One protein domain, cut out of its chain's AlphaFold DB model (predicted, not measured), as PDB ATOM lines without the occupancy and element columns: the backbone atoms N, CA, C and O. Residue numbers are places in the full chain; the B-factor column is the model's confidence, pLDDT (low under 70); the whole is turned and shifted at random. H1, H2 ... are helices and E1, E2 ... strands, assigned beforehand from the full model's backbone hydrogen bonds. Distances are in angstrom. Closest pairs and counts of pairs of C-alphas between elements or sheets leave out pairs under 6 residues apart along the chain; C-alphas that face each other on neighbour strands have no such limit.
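This is residues 31 to 86 and 97 to 127 of the 218 residues of an uncharacterized protein of Nitrospiraceae bacterium (UniProt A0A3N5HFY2). A long, narrow ribbon of two antiparallel strands, E1 and E2, makes most of the length of this rod-like model, with the long helix H1 running beside part of it on the E1 side and the short helix H2 following E2 at one end. The cut end of the ribbon, at residues 86 and 97, and the last residues after H2 lie at opposite ends of the rod. The printed part has 87 residues, with two named helices and two named strands in the order H1, E1, E2, H2; the class is mixed, helices and strands. The whole is extended, with a radius of gyration of the C-alphas of 20.7 A and spans of 73 by 24 by 20 A.

The sheet has the order E1 - E2, with E1 at residues 69 to 86 and E2 at residues 97 to 114. The two strands are antiparallel neighbours, with 170 degrees between their directions. C-alphas 69 and 114, which face each other, are 4.3 A apart, and C-alphas 86 and 98, which also face each other, are 4.8 A apart. Within hydrogen-bond range are, for instance, N 72 and O 111 at 3.0 A and N 83 and O 101 at 2.7 A. E1 bends by 51 degrees at residue 72. H1, residues 31 to 61, has 2 pairs of C-alphas within 8 A of E1, the closest being those of Val 45 and Met 71, 7.8 A apart. Within 10 A there are 19 such pairs with E1, made by residues 34 to 53 of H1. H1 is apart from E2. H2, residues 118 to 125, follows E2 after a tight link of 3 residues and is apart from E1 and from H1. In H1 and H2 every O i to N i+4 pair is within hydrogen-bond range.

E1 is 51.9 A long from first to last C-alpha and ends at C-alpha 86, (-9.153, -76.175, 32.806). E2 is 54.7 A long and begins at C-alpha 97, (-9.877, -76.305, 38.584). H1 is 45.3 A long and begins at C-alpha 31, (-18.394, -50.118, 20.621). H2 is 10.2 A long and ends at C-alpha 125, (4.624, -11.816, 11.503).

The two C-alphas farthest apart, those of Gly 97 and Pro 127, are 74.9 A apart. Residues 87 to 96 are cut out and not printed, in the link from E1 to E2; C-alphas 86 and 97 are 5.8 A apart across the cut. The link from H1 to E1 is short, with 7 residues. The mean pLDDT of the printed part is 71.1, and 42 residues are under 70: residues 31 to 33, 70 to 83, 86, 97 and 103 to 125.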
ATOM      1  N   PRO A  31     -18.722 -51.474  21.086       62.66
ATOM      2  CA  PRO A  31     -18.394 -50.118  20.621       62.66
ATOM      3  C   PRO A  31     -18.403 -49.061  21.740       62.66
ATOM      4  O   PRO A  31     -17.725 -48.043  21.660       62.66
ATOM      5  N   LEU A  32     -19.132 -49.329  22.828       67.75
ATOM      6  CA  LEU A  32     -19.184 -48.490  24.022       67.75
ATOM      7  C   LEU A  32     -17.834 -48.373  24.755       67.75
ATOM      8  O   LEU A  32     -17.532 -47.303  25.282       67.75
ATOM      9  N   ALA A  33     -17.026 -49.438  24.793       68.19
ATOM     10  CA  ALA A  33     -15.710 -49.407  25.433       68.19
ATOM     11  C   ALA A  33     -14.723 -48.553  24.621       68.19
ATOM     12  O   ALA A  33     -14.032 -47.710  25.189       68.19
ATOM     13  N   ILE A  34     -14.746 -48.696  23.291       70.94
ATOM     14  CA  ILE A  34     -13.931 -47.895  22.366       70.94
ATOM     15  C   ILE A  34     -14.334 -46.416  22.430       70.94
ATOM     16  O   ILE A  34     -13.472 -45.560  22.594       70.94
ATOM     17  N   ASN A  35     -15.635 -46.104  22.386       72.38
ATOM     18  CA  ASN A  35     -16.108 -44.716  22.458       72.38
ATOM     19  C   ASN A  35     -15.676 -44.019  23.754       72.38
ATOM     20  O   ASN A  35     -15.267 -42.862  23.720       72.38
ATOM     21  N   ARG A  36     -15.730 -44.710  24.900       74.88
ATOM     22  CA  ARG A  36     -15.253 -44.140  26.170       74.88
ATOM     23  C   ARG A  36     -13.751 -43.883  26.164       74.88
ATOM     24  O   ARG A  36     -13.331 -42.859  26.690       74.88
ATOM     25  N   ALA A  37     -12.970 -44.781  25.566       72.44
ATOM     26  CA  ALA A  37     -11.532 -44.604  25.437       72.44
ATOM     27  C   ALA A  37     -11.215 -43.379  24.559       72.44
ATOM     28  O   ALA A  37     -10.522 -42.476  25.014       72.44
ATOM     29  N   VAL A  38     -11.820 -43.276  23.368       74.50
ATOM     30  CA  VAL A  38     -11.664 -42.119  22.460       74.50
ATOM     31  C   VAL A  38     -11.997 -40.799  23.159       74.50
ATOM     32  O   VAL A  38     -11.209 -39.861  23.089       74.50
ATOM     33  N   LEU A  39     -13.116 -40.740  23.890       81.00
ATOM     34  CA  LEU A  39     -13.501 -39.543  24.646       81.00
ATOM     35  C   LEU A  39     -12.495 -39.192  25.755       81.00
ATOM     36  O   LEU A  39     -12.228 -38.017  25.986       81.00
ATOM     37  N   ALA A  40     -11.924 -40.187  26.438       78.25
ATOM     38  CA  ALA A  40     -10.909 -39.954  27.465       78.25
ATOM     39  C   ALA A  40      -9.578 -39.443  26.877       78.25
ATOM     40  O   ALA A  40      -8.929 -38.589  27.490       78.25
ATOM     41  N   TYR A  41      -9.178 -39.906  25.685       75.44
ATOM     42  CA  TYR A  41      -8.008 -39.343  24.998       75.44
ATOM     43  C   TYR A  41      -8.256 -37.923  24.534       75.44
ATOM     44  O   TYR A  41      -7.411 -37.073  24.783       75.44
ATOM     45  N   ASP A  42      -9.400 -37.655  23.908       80.94
ATOM     46  CA  ASP A  42      -9.742 -36.316  23.426       80.94
ATOM     47  C   ASP A  42      -9.682 -35.280  24.561       80.94
ATOM     48  O   ASP A  42      -9.052 -34.229  24.436       80.94
ATOM     49  N   GLN A  43     -10.209 -35.640  25.737       84.44
ATOM     50  CA  GLN A  43     -10.094 -34.817  26.944       84.44
ATOM     51  C   GLN A  43      -8.639 -34.607  27.383       84.44
ATOM     52  O   GLN A  43      -8.266 -33.505  27.787       84.44
ATOM     53  N   SER A  44      -7.810 -35.649  27.303       82.81
ATOM     54  CA  SER A  44      -6.393 -35.583  27.683       82.81
ATOM     55  C   SER A  44      -5.574 -34.723  26.716       82.81
ATOM     56  O   SER A  44      -4.745 -33.929  27.160       82.81
ATOM     57  N   VAL A  45      -5.844 -34.826  25.411       82.69
ATOM     58  CA  VAL A  45      -5.239 -33.988  24.364       82.69
ATOM     59  C   VAL A  45      -5.639 -32.537  24.560       82.69
ATOM     60  O   VAL A  45      -4.768 -31.683  24.695       82.69
ATOM     61  N   THR A  46      -6.939 -32.269  24.688       84.31
ATOM     62  CA  THR A  46      -7.461 -30.917  24.924       84.31
ATOM     63  C   THR A  46      -6.836 -30.294  26.174       84.31
ATOM     64  O   THR A  46      -6.481 -29.114  26.194       84.31
ATOM     65  N   LYS A  47      -6.661 -31.082  27.242       87.00
ATOM     66  CA  LYS A  47      -5.990 -30.620  28.459       87.00
ATOM     67  C   LYS A  47      -4.523 -30.262  28.200       87.00
ATOM     68  O   LYS A  47      -4.098 -29.187  28.614       87.00
ATOM     69  N   ALA A  48      -3.777 -31.118  27.507       84.62
ATOM     70  CA  ALA A  48      -2.379 -30.860  27.172       84.62
ATOM     71  C   ALA A  48      -2.218 -29.620  26.275       84.62
ATOM     72  O   ALA A  48      -1.335 -28.798  26.510       84.62
ATOM     73  N   GLU A  49      -3.099 -29.435  25.290       85.50
ATOM     74  CA  GLU A  49      -3.115 -28.244  24.435       85.50
ATOM     75  C   GLU A  49      -3.348 -26.965  25.251       85.50
ATOM     76  O   GLU A  49      -2.609 -25.991  25.098       85.50
ATOM     77  N   ASN A  50      -4.307 -26.978  26.182       88.44
ATOM     78  CA  ASN A  50      -4.561 -25.846  27.079       88.44
ATOM     79  C   ASN A  50      -3.364 -25.535  27.992       88.44
ATOM     80  O   ASN A  50      -3.044 -24.366  28.214       88.44
ATOM     81  N   GLU A  51      -2.683 -26.558  28.511       89.50
ATOM     82  CA  GLU A  51      -1.471 -26.380  29.319       89.50
ATOM     83  C   GLU A  51      -0.322 -25.781  28.491       89.50
ATOM     84  O   GLU A  51       0.360 -24.867  28.957       89.50
ATOM     85  N   LEU A  52      -0.147 -26.209  27.236       88.88
ATOM     86  CA  LEU A  52       0.838 -25.624  26.319       88.88
ATOM     87  C   LEU A  52       0.518 -24.161  25.977       88.88
ATOM     88  O   LEU A  52       1.428 -23.328  25.927       88.88
ATOM     89  N   LEU A  53      -0.761 -23.816  25.795       90.00
ATOM     90  CA  LEU A  53      -1.194 -22.426  25.627       90.00
ATOM     91  C   LEU A  53      -0.893 -21.586  26.875       90.00
ATOM     92  O   LEU A  53      -0.403 -20.462  26.749       90.00
ATOM     93  N   LEU A  54      -1.126 -22.132  28.072       91.56
ATOM     94  CA  LEU A  54      -0.811 -21.456  29.330       91.56
ATOM     95  C   LEU A  54       0.697 -21.221  29.481       91.56
ATOM     96  O   LEU A  54       1.110 -20.130  29.869       91.56
ATOM     97  N   ILE A  55       1.526 -22.203  29.123       90.94
ATOM     98  CA  ILE A  55       2.985 -22.051  29.105       90.94
ATOM     99  C   ILE A  55       3.399 -20.951  28.123       90.94
ATOM    100  O   ILE A  55       4.240 -20.122  28.459       90.94
ATOM    101  N   ASN A  56       2.787 -20.882  26.939       88.31
ATOM    102  CA  ASN A  56       3.063 -19.800  25.993       88.31
ATOM    103  C   ASN A  56       2.631 -18.425  26.520       88.31
ATOM    104  O   ASN A  56       3.301 -17.437  26.238       88.31
ATOM    105  N   LEU A  57       1.569 -18.346  27.325       89.56
ATOM    106  CA  LEU A  57       1.181 -17.105  27.997       89.56
ATOM    107  C   LEU A  57       2.212 -16.670  29.049       89.56
ATOM    108  O   LEU A  57       2.516 -15.483  29.148       89.56
ATOM    109  N   LEU A  58       2.782 -17.620  29.796       92.19
ATOM    110  CA  LEU A  58       3.873 -17.345  30.735       92.19
ATOM    111  C   LEU A  58       5.147 -16.896  30.009       92.19
ATOM    112  O   LEU A  58       5.738 -15.902  30.411       92.19
ATOM    113  N   ARG A  59       5.512 -17.547  28.899       90.50
ATOM    114  CA  ARG A  59       6.632 -17.119  28.044       90.50
ATOM    115  C   ARG A  59       6.466 -15.684  27.565       90.50
ATOM    116  O   ARG A  59       7.363 -14.879  27.748       90.50
ATOM    117  N   MET A  60       5.288 -15.335  27.043       86.44
ATOM    118  CA  MET A  60       5.015 -13.966  26.592       86.44
ATOM    119  C   MET A  60       5.081 -12.940  27.730       86.44
ATOM    120  O   MET A  60       5.500 -11.810  27.498       86.44
ATOM    121  N   ARG A  61       4.682 -13.312  28.957       86.00
ATOM    122  CA  ARG A  61       4.851 -12.458  30.147       86.00
ATOM    123  C   ARG A  61       6.329 -12.212  30.455       86.00
ATOM    124  O   ARG A  61       6.673 -11.106  30.852       86.00
ATOM    125  N   ASP A  62       7.162 -13.230  30.272       90.25
ATOM    126  CA  ASP A  62       8.600 -13.195  30.548       90.25
ATOM    127  C   ASP A  62       9.423 -12.762  29.310       90.25
ATOM    128  O   ASP A  62      10.635 -12.942  29.278       90.25
ATOM    129  N   GLU A  63       8.767 -12.172  28.297       86.75
ATOM    130  CA  GLU A  63       9.363 -11.681  27.039       86.75
ATOM    131  C   GLU A  63      10.061 -12.764  26.190       86.75
ATOM    132  O   GLU A  63      10.868 -12.475  25.304       86.75
ATOM    133  N   GLU A  64       9.704 -14.029  26.405       85.75
ATOM    134  CA  GLU A  64      10.185 -15.165  25.627       85.75
ATOM    135  C   GLU A  64       9.280 -15.446  24.411       85.75
ATOM    136  O   GLU A  64       8.049 -15.327  24.490       85.75
ATOM    137  N   PRO A  65       9.851 -15.880  23.272       80.12
ATOM    138  CA  PRO A  65       9.065 -16.231  22.098       80.12
ATOM    139  C   PRO A  65       8.154 -17.446  22.377       80.12
ATOM    140  O   PRO A  65       8.611 -18.463  22.910       80.12
ATOM    141  N   PRO A  66       6.860 -17.396  22.004       82.12
ATOM    142  CA  PRO A  66       5.957 -18.529  22.174       82.12
ATOM    143  C   PRO A  66       6.283 -19.656  21.181       82.12
ATOM    144  O   PRO A  66       6.708 -19.407  20.053       82.12
ATOM    145  N   HIS A  67       6.013 -20.905  21.570       78.94
ATOM    146  CA  HIS A  67       6.221 -22.085  20.722       78.94
ATOM    147  C   HIS A  67       4.950 -22.927  20.630       78.94
ATOM    148  O   HIS A  67       4.442 -23.408  21.643       78.94
ATOM    149  N   PHE A  68       4.460 -23.150  19.412       75.88
ATOM    150  CA  PHE A  68       3.247 -23.928  19.173       75.88
ATOM    151  C   PHE A  68       3.597 -25.313  18.634       75.88
ATOM    152  O   PHE A  68       4.250 -25.466  17.601       75.88
ATOM    153  N   THR A  69       3.126 -26.330  19.343       70.44
ATOM    154  CA  THR A  69       3.270 -27.734  18.970       70.44
ATOM    155  C   THR A  69       1.873 -28.296  18.780       70.44
ATOM    156  O   THR A  69       1.036 -28.124  19.661       70.44
ATOM    157  N   ILE A  70       1.617 -28.945  17.643       65.75
ATOM    158  CA  ILE A  70       0.322 -29.569  17.361       65.75
ATOM    159  C   ILE A  70       0.503 -31.085  17.462       65.75
ATOM    160  O   ILE A  70       1.459 -31.652  16.920       65.75
ATOM    161  N   MET A  71      -0.404 -31.753  18.174       62.72
ATOM    162  CA  MET A  71      -0.445 -33.213  18.200       62.72
ATOM    163  C   MET A  71      -1.176 -33.681  16.935       62.72
ATOM    164  O   MET A  71      -2.347 -33.376  16.743       62.72
ATOM    165  N   ALA A  72      -0.471 -34.349  16.018       54.34
ATOM    166  CA  ALA A  72      -0.979 -34.562  14.660       54.34
ATOM    167  C   ALA A  72      -1.878 -35.800  14.526       54.34
ATOM    168  O   ALA A  72      -2.753 -35.829  13.663       54.34
ATOM    169  N   SER A  73      -1.648 -36.838  15.337       53.59
ATOM    170  CA  SER A  73      -2.469 -38.054  15.357       53.59
ATOM    171  C   SER A  73      -2.130 -38.933  16.563       53.59
ATOM    172  O   SER A  73      -0.971 -38.995  16.991       53.59
ATOM    173  N   ILE A  74      -3.139 -39.646  17.073       57.88
ATOM    174  CA  ILE A  74      -3.002 -40.706  18.076       57.88
ATOM    175  C   ILE A  74      -3.472 -42.011  17.439       57.88
ATOM    176  O   ILE A  74      -4.635 -42.141  17.060       57.88
ATOM    177  N   ALA A  75      -2.574 -42.991  17.350       56.69
ATOM    178  CA  ALA A  75      -2.912 -44.352  16.956       56.69
ATOM    179  C   ALA A  75      -2.804 -45.261  18.186       56.69
ATOM    180  O   ALA A  75      -1.702 -45.546  18.654       56.69
ATOM    181  N   ALA A  76      -3.945 -45.704  18.720       57.53
ATOM    182  CA  ALA A  76      -4.006 -46.639  19.840       57.53
ATOM    183  C   ALA A  76      -4.433 -48.025  19.351       57.53
ATOM    184  O   ALA A  76      -5.479 -48.176  18.720       57.53
ATOM    185  N   THR A  77      -3.618 -49.041  19.643       61.88
ATOM    186  CA  THR A  77      -4.006 -50.444  19.453       61.88
ATOM    187  C   THR A  77      -4.372 -51.027  20.812       61.88
ATOM    188  O   THR A  77      -3.564 -50.975  21.740       61.88
ATOM    189  N   PHE A  78      -5.583 -51.575  20.920       61.84
ATOM    190  CA  PHE A  78      -6.073 -52.244  22.123       61.84
ATOM    191  C   PHE A  78      -5.996 -53.759  21.943       61.84
ATOM    192  O   PHE A  78      -6.605 -54.301  21.021       61.84
ATOM    193  N   ASP A  79      -5.278 -54.437  22.836       61.81
ATOM    194  CA  ASP A  79      -5.219 -55.897  22.899       61.81
ATOM    195  C   ASP A  79      -5.935 -56.369  24.172       61.81
ATOM    196  O   ASP A  79      -5.448 -56.190  25.291       61.81
ATOM    197  N   PHE A  80      -7.126 -56.946  24.001       63.81
ATOM    198  CA  PHE A  80      -7.901 -57.552  25.081       63.81
ATOM    199  C   PHE A  80      -7.799 -59.073  24.974       63.81
ATOM    200  O   PHE A  80      -8.341 -59.678  24.048       63.81
ATOM    201  N   ARG A  81      -7.143 -59.708  25.945       64.56
ATOM    202  CA  ARG A  81      -6.964 -61.162  26.002       64.56
ATOM    203  C   ARG A  81      -7.749 -61.743  27.165       64.56
ATOM    204  O   ARG A  81      -7.439 -61.494  28.323       64.56
ATOM    205  N   VAL A  82      -8.735 -62.582  26.870       66.69
ATOM    206  CA  VAL A  82      -9.417 -63.392  27.887       66.69
ATOM    207  C   VAL A  82      -8.806 -64.790  27.856       66.69
ATOM    208  O   VAL A  82      -8.864 -65.477  26.840       66.69
ATOM    209  N   ARG A  83      -8.171 -65.205  28.954       66.88
ATOM    210  CA  ARG A  83      -7.580 -66.536  29.130       66.88
ATOM    211  C   ARG A  83      -8.511 -67.382  29.992       66.88
ATOM    212  O   ARG A  83      -8.800 -67.019  31.123       66.88
ATOM    213  N   GLY A  84      -8.961 -68.518  29.475       72.12
ATOM    214  CA  GLY A  84      -9.715 -69.519  30.229       72.12
ATOM    215  C   GLY A  84      -9.027 -70.872  30.105       72.12
ATOM    216  O   GLY A  84      -8.695 -71.279  28.995       72.12
ATOM    217  N   GLY A  85      -8.781 -71.558  31.219       71.75
ATOM    218  CA  GLY A  85      -8.108 -72.854  31.243       71.75
ATOM    219  C   GLY A  85      -8.737 -73.807  32.252       71.75
ATOM    220  O   GLY A  85      -9.166 -73.395  33.327       71.75
ATOM    221  N   LEU A  86      -8.778 -75.092  31.901       65.44
ATOM    222  CA  LEU A  86      -9.153 -76.175  32.806       65.44
ATOM    223  C   LEU A  86      -7.872 -76.881  33.258       65.44
ATOM    224  O   LEU A  86      -7.096 -77.341  32.424       65.44
ATOM    225  N   GLY A  97      -9.940 -77.749  38.380       66.31
ATOM    226  CA  GLY A  97      -9.877 -76.305  38.584       66.31
ATOM    227  C   GLY A  97     -10.209 -75.556  37.296       66.31
ATOM    228  O   GLY A  97      -9.630 -75.845  36.251       66.31
ATOM    229  N   ILE A  98     -11.106 -74.572  37.363       74.44
ATOM    230  CA  ILE A  98     -11.350 -73.622  36.268       74.44
ATOM    231  C   ILE A  98     -10.588 -72.340  36.596       74.44
ATOM    232  O   ILE A  98     -10.820 -71.733  37.639       74.44
ATOM    233  N   ASN A  99      -9.687 -71.916  35.713       71.56
ATOM    234  CA  ASN A  99      -9.055 -70.606  35.793       71.56
ATOM    235  C   ASN A  99      -9.592 -69.711  34.677       71.56
ATOM    236  O   ASN A  99      -9.593 -70.101  33.511       71.56
ATOM    237  N   VAL A 100     -10.038 -68.511  35.044       74.56
ATOM    238  CA  VAL A 100     -10.426 -67.455  34.110       74.56
ATOM    239  C   VAL A 100      -9.632 -66.210  34.480       74.56
ATOM    240  O   VAL A 100      -9.656 -65.775  35.630       74.56
ATOM    241  N   GLY A 101      -8.927 -65.645  33.512       71.56
ATOM    242  CA  GLY A 101      -8.198 -64.392  33.619       71.56
ATOM    243  C   GLY A 101      -8.518 -63.491  32.432       71.56
ATOM    244  O   GLY A 101      -8.759 -63.961  31.325       71.56
ATOM    245  N   SER A 102      -8.513 -62.183  32.652       70.12
ATOM    246  CA  SER A 102      -8.628 -61.177  31.596       70.12
ATOM    247  C   SER A 102      -7.438 -60.234  31.679       70.12
ATOM    248  O   SER A 102      -7.112 -59.748  32.759       70.12
ATOM    249  N   GLU A 103      -6.812 -59.965  30.546       68.81
ATOM    250  CA  GLU A 103      -5.674 -59.073  30.386       68.81
ATOM    251  C   GLU A 103      -6.058 -58.007  29.353       68.81
ATOM    252  O   GLU A 103      -6.615 -58.324  28.301       68.81
ATOM    253  N   ALA A 104      -5.809 -56.739  29.672       63.03
ATOM    254  CA  ALA A 104      -6.022 -55.613  28.771       63.03
ATOM    255  C   ALA A 104      -4.698 -54.860  28.646       63.03
ATOM    256  O   ALA A 104      -4.154 -54.407  29.654       63.03
ATOM    257  N   ALA A 105      -4.176 -54.759  27.429       61.28
ATOM    258  CA  ALA A 105      -2.950 -54.045  27.123       61.28
ATOM    259  C   ALA A 105      -3.220 -52.981  26.059       61.28
ATOM    260  O   ALA A 105      -3.959 -53.201  25.098       61.28
ATOM    261  N   GLU A 106      -2.593 -51.825  26.230       60.94
ATOM    262  CA  GLU A 106      -2.693 -50.707  25.305       60.94
ATOM    263  C   GLU A 106      -1.289 -50.209  24.969       60.94
ATOM    264  O   GLU A 106      -0.443 -50.079  25.855       60.94
ATOM    265  N   ASN A 107      -1.034 -49.937  23.690       61.78
ATOM    266  CA  ASN A 107       0.217 -49.329  23.244       61.78
ATOM    267  C   ASN A 107      -0.087 -48.154  22.299       61.78
ATOM    268  O   ASN A 107      -0.096 -48.335  21.075       61.78
ATOM    269  N   PRO A 108      -0.430 -46.969  22.839       57.97
ATOM    270  CA  PRO A 108      -0.725 -45.808  22.020       57.97
ATOM    271  C   PRO A 108       0.570 -45.175  21.507       57.97
ATOM    272  O   PRO A 108       1.483 -44.871  22.272       57.97
ATOM    273  N   THR A 109       0.642 -44.935  20.201       60.91
ATOM    274  CA  THR A 109       1.720 -44.149  19.592       60.91
ATOM    275  C   THR A 109       1.198 -42.748  19.286       60.91
ATOM    276  O   THR A 109       0.253 -42.585  18.511       60.91
ATOM    277  N   ALA A 110       1.814 -41.732  19.893       56.94
ATOM    278  CA  ALA A 110       1.513 -40.327  19.633       56.94
ATOM    279  C   ALA A 110       2.550 -39.737  18.671       56.94
ATOM    280  O   ALA A 110       3.753 -39.834  18.911       56.94
ATOM    281  N   THR A 111       2.088 -39.106  17.589       52.34
ATOM    282  CA  THR A 111       2.962 -38.365  16.666       52.34
ATOM    283  C   THR A 111       2.819 -36.870  16.924       52.34
ATOM    284  O   THR A 111       1.742 -36.293  16.757       52.34
ATOM    285  N   ILE A 112       3.916 -36.235  17.332       51.50
ATOM    286  CA  ILE A 112       3.981 -34.806  17.644       51.50
ATOM    287  C   ILE A 112       4.725 -34.110  16.507       51.50
ATOM    288  O   ILE A 112       5.886 -34.426  16.251       51.50
ATOM    289  N   ILE A 113       4.065 -33.165  15.835       54.72
ATOM    290  CA  ILE A 113       4.687 -32.369  14.776       54.72
ATOM    291  C   ILE A 113       4.796 -30.936  15.298       54.72
ATOM    292  O   ILE A 113       3.785 -30.236  15.415       54.72
ATOM    293  N   PRO A 114       5.999 -30.476  15.666       49.47
ATOM    294  CA  PRO A 114       6.164 -29.106  16.105       49.47
ATOM    295  C   PRO A 114       5.984 -28.180  14.895       49.47
ATOM    296  O   PRO A 114       6.521 -28.442  13.817       49.47
ATOM    297  N   VAL A 115       5.228 -27.093  15.056       58.12
ATOM    298  CA  VAL A 115       5.074 -26.091  13.995       58.12
ATOM    299  C   VAL A 115       6.347 -25.243  14.007       58.12
ATOM    300  O   VAL A 115       6.441 -24.256  14.728       58.12
ATOM    301  N   GLN A 116       7.381 -25.690  13.293       55.03
ATOM    302  CA  GLN A 116       8.693 -25.034  13.239       55.03
ATOM    303  C   GLN A 116       8.955 -24.402  11.870       55.03
ATOM    304  O   GLN A 116       8.451 -24.861  10.845       55.03
ATOM    305  N   GLY A 117       9.802 -23.372  11.860       61.16
ATOM    306  CA  GLY A 117      10.334 -22.766  10.640       61.16
ATOM    307  C   GLY A 117       9.484 -21.628  10.068       61.16
ATOM    308  O   GLY A 117       8.777 -20.921  10.786       61.16
ATOM    309  N   GLU A 118       9.593 -21.432   8.754       57.66
ATOM    310  CA  GLU A 118       9.056 -20.283   8.014       57.66
ATOM    311  C   GLU A 118       7.529 -20.141   8.113       57.66
ATOM    312  O   GLU A 118       7.033 -19.025   8.204       57.66
ATOM    313  N   GLU A 119       6.776 -21.242   8.185       59.03
ATOM    314  CA  GLU A 119       5.309 -21.222   8.323       59.03
ATOM    315  C   GLU A 119       4.840 -20.594   9.642       59.03
ATOM    316  O   GLU A 119       3.859 -19.849   9.660       59.03
ATOM    317  N   PHE A 120       5.547 -20.849  10.748       55.34
ATOM    318  CA  PHE A 120       5.250 -20.214  12.032       55.34
ATOM    319  C   PHE A 120       5.599 -18.725  11.987       55.34
ATOM    320  O   PHE A 120       4.749 -17.879  12.265       55.34
ATOM    321  N   THR A 121       6.819 -18.408  11.552       55.81
ATOM    322  CA  THR A 121       7.301 -17.029  11.421       55.81
ATOM    323  C   THR A 121       6.391 -16.207  10.509       55.81
ATOM    324  O   THR A 121       6.007 -15.095  10.858       55.81
ATOM    325  N   ARG A 122       5.956 -16.771   9.379       60.22
ATOM    326  CA  ARG A 122       5.049 -16.117   8.435       60.22
ATOM    327  C   ARG A 122       3.679 -15.860   9.046       60.22
ATOM    328  O   ARG A 122       3.128 -14.800   8.797       60.22
ATOM    329  N   ARG A 123       3.127 -16.787   9.836       62.66
ATOM    330  CA  ARG A 123       1.809 -16.618  10.480       62.66
ATOM    331  C   ARG A 123       1.839 -15.633  11.646       62.66
ATOM    332  O   ARG A 123       0.880 -14.891  11.808       62.66
ATOM    333  N   VAL A 124       2.920 -15.607  12.425       62.47
ATOM    334  CA  VAL A 124       3.085 -14.669  13.550       62.47
ATOM    335  C   VAL A 124       3.389 -13.255  13.069       62.47
ATOM    336  O   VAL A 124       2.876 -12.295  13.632       62.47
ATOM    337  N   LEU A 125       4.209 -13.119  12.025       63.56
ATOM    338  CA  LEU A 125       4.624 -11.816  11.503       63.56
ATOM    339  C   LEU A 125       3.684 -11.261  10.431       63.56
ATOM    340  O   LEU A 125       3.924 -10.155   9.948       63.56
ATOM    341  N   LEU A 126       2.641 -11.999  10.028       75.56
ATOM    342  CA  LEU A 126       1.688 -11.501   9.040       75.56
ATOM    343  C   LEU A 126       0.909 -10.323   9.641       75.56
ATOM    344  O   LEU A 126       0.177 -10.523  10.614       75.56
ATOM    345  N   PRO A 127       0.995  -9.117   9.054       72.88
ATOM    346  CA  PRO A 127       0.209  -7.989   9.525       72.88
ATOM    347  C   PRO A 127      -1.289  -8.299   9.446       72.88
ATOM    348  O   PRO A 127      -1.769  -8.930   8.492       72.88
TER     349      PRO A 127